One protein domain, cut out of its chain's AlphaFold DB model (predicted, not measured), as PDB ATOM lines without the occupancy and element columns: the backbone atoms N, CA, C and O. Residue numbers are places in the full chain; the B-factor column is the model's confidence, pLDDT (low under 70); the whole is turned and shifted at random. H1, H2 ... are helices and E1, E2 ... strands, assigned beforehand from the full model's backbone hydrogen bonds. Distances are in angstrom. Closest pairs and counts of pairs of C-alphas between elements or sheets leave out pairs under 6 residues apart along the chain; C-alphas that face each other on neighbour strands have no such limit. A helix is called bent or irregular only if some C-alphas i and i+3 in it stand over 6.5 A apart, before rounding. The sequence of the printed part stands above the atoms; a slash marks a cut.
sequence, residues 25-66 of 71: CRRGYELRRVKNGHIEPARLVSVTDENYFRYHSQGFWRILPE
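AT A GLANCE: This is residues 25 to 66 of the 71 residues of an uncharacterized protein of Anisakis simplex (UniProt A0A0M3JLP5). The model is an open, flat frame with two legs joined at one end: one leg is the long loop of residues 32 to 42 in the hairpin of E1 and E2, the other is the single helix H1, and the space between the legs is empty. E2 and the link of residues 46 to 49 make the bridge from the hairpin to the start of H1, while the far part of the loop, residues 34 to 39, and residues 54 to 66, of which 54 to 63 belong to H1, stick out free. The printed part has 42 residues, with two named strands and one named helix in the order E1, E2, H1 along the chain; the sheet has the order E1 - E2 and is antiparallel. The class is mixed, helices and strands, with 20 residues, under half of those printed, in named elements. The whole is loose, with a radius of gyration of the C-alphas of 12.6 A, and the C-alphas span 28 by 27 by 13 A along their three main axes.

HOW THE PARTS SIT: The sheet is made of E1, residues 29 to 31, and E2, residues 43 to 45, which are antiparallel neighbours and form a hairpin. The angle between their N-to-C directions is 125 degrees. The C-alphas of Glu 30 and Leu 44 face each other at 4.3 A, and those of Leu 31 and Arg 43 face each other at 5.6 A. Across the pair, N 31 and O 43 are within hydrogen-bond range at 2.9 A, and so are N 45 and O 29 at 2.9 A. Within the long link from E1 to E2, residues 34 to 35 and residues 38 to 39 form a short antiparallel pairing outside the named strands. Residues 34 to 39 stand free: no C-alpha 8 or more residues away along the chain is within 10 A of them. A tight link of 4 residues joins E2 to H1, residues 50 to 63. E1 and H1 are apart, with no C-alpha of the one within 8 A of the other. In the backbone of H1 every O i to N i+4 pair is within hydrogen-bond range.

IN THESE COORDINATES: E1 runs from Tyr 29, with its C-alpha at (-48.068, -42.125, -43.493), to Leu 31. The link that follows reaches Asn 36, with its C-alpha at (-46.950, -62.938, -36.298), before the backbone returns to E2, which runs from Arg 43 to Val 45. From first to last C-alpha, E1 measures 5.9 A and E2 6.1 A. H1, with 14 residues, begins at Glu 50, with its C-alpha at (-32.481, -39.130, -43.423), and ends at Ile 63, with its C-alpha at (-29.887, -58.106, -47.874). It measures 19.7 A from first to last C-alpha and is not bent.

THE WHOLE: The two C-alphas farthest apart are those of Gly 37 and Asn 51, at 31.4 A. The C-alphas of Cys 25 and Glu 66, the first and last printed residues, are 23.4 A apart. The printed part has no cut and runs from residue 25 to residue 66 of a full chain of 71 residues. The link from E1 to E2 is long, with 11 residues between them. The mean pLDDT of the printed part is 78.4. Confidence is low, under 70, at 16 residues, namely residues 50 to 64 and residue 66. The mean pLDDT is 90 in E1, 88 in E2 and 64 in H1.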
ATOM      1  N   CYS A  25     -41.447 -39.013 -47.278       83.38
ATOM      2  CA  CYS A  25     -40.966 -39.806 -46.148       83.38
ATOM      3  C   CYS A  25     -40.994 -39.031 -44.820       83.38
ATOM      4  O   CYS A  25     -41.351 -39.612 -43.793       83.38
ATOM      5  N   ARG A  26     -40.651 -37.736 -44.825       84.50
ATOM      6  CA  ARG A  26     -40.695 -36.868 -43.634       84.50
ATOM      7  C   ARG A  26     -42.119 -36.620 -43.152       84.50
ATOM      8  O   ARG A  26     -42.364 -36.660 -41.951       84.50
ATOM      9  N   ARG A  27     -43.052 -36.377 -44.080       89.88
ATOM     10  CA  ARG A  27     -44.479 -36.202 -43.763       89.88
ATOM     11  C   ARG A  27     -45.035 -37.428 -43.039       89.88
ATOM     12  O   ARG A  27     -45.810 -37.285 -42.098       89.88
ATOM     13  N   GLY A  28     -44.609 -38.609 -43.478       87.12
ATOM     14  CA  GLY A  28     -45.047 -39.879 -42.933       87.12
ATOM     15  C   GLY A  28     -46.475 -40.249 -43.315       87.12
ATOM     16  O   GLY A  28     -47.272 -39.426 -43.767       87.12
ATOM     17  N   TYR A  29     -46.780 -41.532 -43.144       88.62
ATOM     18  CA  TYR A  29     -48.068 -42.125 -43.493       88.62
ATOM     19  C   TYR A  29     -48.521 -43.095 -42.411       88.62
ATOM     20  O   TYR A  29     -47.704 -43.714 -41.727       88.62
ATOM     21  N   GLU A  30     -49.835 -43.230 -42.257       92.50
ATOM     22  CA  GLU A  30     -50.403 -44.248 -41.384       92.50
ATOM     23  C   GLU A  30     -50.232 -45.622 -42.019       92.50
ATOM     24  O   GLU A  30     -50.891 -45.970 -42.999       92.50
ATOM     25  N   LEU A  31     -49.327 -46.410 -41.448       89.50
ATOM     26  CA  LEU A  31     -49.054 -47.767 -41.891       89.50
ATOM     27  C   LEU A  31     -49.479 -48.753 -40.808       89.50
ATOM     28  O   LEU A  31     -49.371 -48.489 -39.608       89.50
ATOM     29  N   ARG A  32     -49.950 -49.922 -41.243       89.25
ATOM     30  CA  ARG A  32     -50.232 -51.057 -40.361       89.25
ATOM     31  C   ARG A  32     -49.107 -52.066 -40.484       89.25
ATOM     32  O   ARG A  32     -48.717 -52.439 -41.589       89.25
ATOM     33  N   ARG A  33     -48.583 -52.521 -39.350       89.06
ATOM     34  CA  ARG A  33     -47.528 -53.534 -39.327       89.06
ATOM     35  C   ARG A  33     -48.152 -54.923 -39.331       89.06
ATOM     36  O   ARG A  33     -49.023 -55.201 -38.517       89.06
ATOM     37  N   VAL A  34     -47.651 -55.808 -40.188       89.06
ATOM     38  CA  VAL A  34     -47.934 -57.242 -40.082       89.06
ATOM     39  C   VAL A  34     -46.902 -57.868 -39.146       89.06
ATOM     40  O   VAL A  34     -45.695 -57.744 -39.375       89.06
ATOM     41  N   LYS A  35     -47.354 -58.510 -38.069       85.50
ATOM     42  CA  LYS A  35     -46.489 -59.210 -37.111       85.50
ATOM     43  C   LYS A  35     -47.174 -60.492 -36.650       85.50
ATOM     44  O   LYS A  35     -48.326 -60.461 -36.241       85.50
ATOM     45  N   ASN A  36     -46.460 -61.618 -36.722       89.69
ATOM     46  CA  ASN A  36     -46.950 -62.938 -36.298       89.69
ATOM     47  C   ASN A  36     -48.316 -63.323 -36.911       89.69
ATOM     48  O   ASN A  36     -49.162 -63.878 -36.222       89.69
ATOM     49  N   GLY A  37     -48.554 -62.990 -38.185       91.44
ATOM     50  CA  GLY A  37     -49.825 -63.279 -38.866       91.44
ATOM     51  C   GLY A  37     -50.982 -62.327 -38.529       91.44
ATOM     52  O   GLY A  37     -52.072 -62.493 -39.067       91.44
ATOM     53  N   HIS A  38     -50.754 -61.308 -37.697       88.81
ATOM     54  CA  HIS A  38     -51.755 -60.309 -37.329       88.81
ATOM     55  C   HIS A  38     -51.418 -58.928 -37.896       88.81
ATOM     56  O   HIS A  38     -50.247 -58.578 -38.069       88.81
ATOM     57  N   ILE A  39     -52.461 -58.143 -38.178       92.50
ATOM     58  CA  ILE A  39     -52.347 -56.739 -38.584       92.50
ATOM     59  C   ILE A  39     -52.508 -55.872 -37.336       92.50
ATOM     60  O   ILE A  39     -53.579 -55.828 -36.733       92.50
ATOM     61  N   GLU A  40     -51.437 -55.183 -36.959       92.38
ATOM     62  CA  GLU A  40     -51.409 -54.252 -35.831       92.38
ATOM     63  C   GLU A  40     -52.193 -52.960 -36.142       92.38
ATOM     64  O   GLU A  40     -52.371 -52.606 -37.317       92.38
ATOM     65  N   PRO A  41     -52.619 -52.204 -35.109       92.75
ATOM     66  CA  PRO A  41     -53.207 -50.880 -35.289       92.75
ATOM     67  C   PRO A  41     -52.311 -49.953 -36.115       92.75
ATOM     68  O   PRO A  41     -51.079 -50.025 -36.044       92.75
ATOM     69  N   ALA A  42     -52.942 -49.067 -36.886       93.25
ATOM     70  CA  ALA A  42     -52.232 -48.096 -37.706       93.25
ATOM     71  C   ALA A  42     -51.394 -47.158 -36.831       93.25
ATOM     72  O   ALA A  42     -51.816 -46.750 -35.746       93.25
ATOM     73  N   ARG A  43     -50.190 -46.835 -37.300       89.12
ATOM     74  CA  ARG A  43     -49.300 -45.862 -36.665       89.12
ATOM     75  C   ARG A  43     -48.722 -44.957 -37.734       89.12
ATOM     76  O   ARG A  43     -48.414 -45.421 -38.830       89.12
ATOM     77  N   LEU A  44     -48.547 -43.684 -37.395       90.44
ATOM     78  CA  LEU A  44     -47.816 -42.759 -38.246       90.44
ATOM     79  C   LEU A  44     -46.349 -43.196 -38.306       90.44
ATOM     80  O   LEU A  44     -45.669 -43.263 -37.281       90.44
ATOM     81  N   VAL A  45     -45.878 -43.514 -39.507       85.25
ATOM     82  CA  VAL A  45     -44.484 -43.861 -39.780       85.25
ATOM     83  C   VAL A  45     -43.895 -42.765 -40.654       85.25
ATOM     84  O   VAL A  45     -44.354 -42.552 -41.773       85.25
ATOM     85  N   SER A  46     -42.872 -42.089 -40.142       88.56
ATOM     86  CA  SER A  46     -42.130 -41.033 -40.831       88.56
ATOM     87  C   SER A  46     -40.629 -41.256 -40.682       88.56
ATOM     88  O   SER A  46     -40.167 -41.828 -39.692       88.56
ATOM     89  N   VAL A  47     -39.853 -40.761 -41.641       82.50
ATOM     90  CA  VAL A  47     -38.394 -40.694 -41.535       82.50
ATOM     91  C   VAL A  47     -38.016 -39.387 -40.844       82.50
ATOM     92  O   VAL A  47     -38.197 -38.311 -41.406       82.50
ATOM     93  N   THR A  48     -37.503 -39.482 -39.618       73.50
ATOM     94  CA  THR A  48     -37.021 -38.329 -38.835       73.50
ATOM     95  C   THR A  48     -35.536 -38.039 -39.041       73.50
ATOM     96  O   THR A  48     -35.125 -36.891 -38.920       73.50
ATOM     97  N   ASP A  49     -34.739 -39.057 -39.375       77.06
ATOM     98  CA  ASP A  49     -33.316 -38.927 -39.699       77.06
ATOM     99  C   ASP A  49     -33.038 -39.569 -41.065       77.06
ATOM    100  O   ASP A  49     -33.108 -40.789 -41.249       77.06
ATOM    101  N   GLU A  50     -32.743 -38.722 -42.045       68.88
ATOM    102  CA  GLU A  50     -32.481 -39.130 -43.423       68.88
ATOM    103  C   GLU A  50     -31.153 -39.859 -43.580       68.88
ATOM    104  O   GLU A  50     -31.042 -40.744 -44.430       68.88
ATOM    105  N   ASN A  51     -30.154 -39.515 -42.765       68.31
ATOM    106  CA  ASN A  51     -28.855 -40.176 -42.794       68.31
ATOM    107  C   ASN A  51     -28.982 -41.582 -42.216       68.31
ATOM    108  O   ASN A  51     -28.483 -42.536 -42.815       68.31
ATOM    109  N   TYR A  52     -29.739 -41.726 -41.126       66.62
ATOM    110  CA  TYR A  52     -30.097 -43.029 -40.573       66.62
ATOM    111  C   TYR A  52     -30.869 -43.874 -41.595       66.62
ATOM    112  O   TYR A  52     -30.521 -45.030 -41.848       66.62
ATOM    113  N   PHE A  53     -31.877 -43.293 -42.256       65.44
ATOM    114  CA  PHE A  53     -32.634 -44.004 -43.283       65.44
ATOM    115  C   PHE A  53     -31.767 -44.387 -44.484       65.44
ATOM    116  O   PHE A  53     -31.853 -45.524 -44.931       65.44
ATOM    117  N   ARG A  54     -30.896 -43.511 -44.997       64.31
ATOM    118  CA  ARG A  54     -29.970 -43.835 -46.101       64.31
ATOM    119  C   ARG A  54     -28.998 -44.955 -45.730       64.31
ATOM    120  O   ARG A  54     -28.832 -45.893 -46.507       64.31
ATOM    121  N   TYR A  55     -28.414 -44.891 -44.535       61.41
ATOM    122  CA  TYR A  55     -27.475 -45.897 -44.037       61.41
ATOM    123  C   TYR A  55     -28.135 -47.275 -43.905       61.41
ATOM    124  O   TYR A  55     -27.633 -48.275 -44.424       61.41
ATOM    125  N   HIS A  56     -29.312 -47.329 -43.277       62.41
ATOM    126  CA  HIS A  56     -30.020 -48.588 -43.070       62.41
ATOM    127  C   HIS A  56     -30.756 -49.078 -44.315       62.41
ATOM    128  O   HIS A  56     -30.834 -50.287 -44.511       62.41
ATOM    129  N   SER A  57     -31.243 -48.192 -45.188       65.50
ATOM    130  CA  SER A  57     -31.895 -48.587 -46.440       65.50
ATOM    131  C   SER A  57     -30.900 -49.177 -47.432       65.50
ATOM    132  O   SER A  57     -31.201 -50.221 -47.998       65.50
ATOM    133  N   GLN A  58     -29.691 -48.623 -47.603       63.56
ATOM    134  CA  GLN A  58     -28.683 -49.254 -48.469       63.56
ATOM    135  C   GLN A  58     -28.311 -50.666 -47.992       63.56
ATOM    136  O   GLN A  58     -28.220 -51.589 -48.802       63.56
ATOM    137  N   GLY A  59     -28.130 -50.854 -46.681       59.06
ATOM    138  CA  GLY A  59     -27.882 -52.176 -46.099       59.06
ATOM    139  C   GLY A  59     -29.078 -53.119 -46.257       59.06
ATOM    140  O   GLY A  59     -28.914 -54.261 -46.683       59.06
ATOM    141  N   PHE A  60     -30.287 -52.626 -45.986       63.03
ATOM    142  CA  PHE A  60     -31.542 -53.369 -46.103       63.03
ATOM    143  C   PHE A  60     -31.821 -53.824 -47.541       63.03
ATOM    144  O   PHE A  60     -32.117 -54.994 -47.782       63.03
ATOM    145  N   TRP A  61     -31.644 -52.936 -48.521       63.34
ATOM    146  CA  TRP A  61     -31.799 -53.264 -49.936       63.34
ATOM    147  C   TRP A  61     -30.707 -54.200 -50.447       63.34
ATOM    148  O   TRP A  61     -30.936 -54.897 -51.430       63.34
ATOM    149  N   ARG A  62     -29.540 -54.286 -49.799       61.50
ATOM    150  CA  ARG A  62     -28.526 -55.300 -50.136       61.50
ATOM    151  C   ARG A  62     -28.920 -56.695 -49.659       61.50
ATOM    152  O   ARG A  62     -28.731 -57.643 -50.413       61.50
ATOM    153  N   ILE A  63     -29.496 -56.812 -48.462       65.12
ATOM    154  CA  ILE A  63     -29.887 -58.106 -47.874       65.12
ATOM    155  C   ILE A  63     -31.258 -58.606 -48.336       65.12
ATOM    156  O   ILE A  63     -31.561 -59.786 -48.163       65.12
ATOM    157  N   LEU A  64     -32.094 -57.738 -48.918       57.91
ATOM    158  CA  LEU A  64     -33.364 -58.176 -49.485       57.91
ATOM    159  C   LEU A  64     -33.102 -59.172 -50.633       57.91
ATOM    160  O   LEU A  64     -32.240 -58.909 -51.477       57.91
ATOM    161  N   PRO A  65     -33.840 -60.288 -50.721       71.25
ATOM    162  CA  PRO A  65     -33.810 -61.157 -51.893       71.25
ATOM    163  C   PRO A  65     -34.196 -60.384 -53.162       71.25
ATOM    164  O   PRO A  65     -35.146 -59.604 -53.140       71.25
ATOM    165  N   GLU A  66     -33.508 -60.621 -54.283       68.19
ATOM    166  CA  GLU A  66     -33.791 -59.937 -55.561       68.19
ATOM    167  C   GLU A  66     -35.246 -60.085 -56.013       68.19
ATOM    168  O   GLU A  66     -35.835 -59.129 -56.506       68.19
TER     169      GLU A  66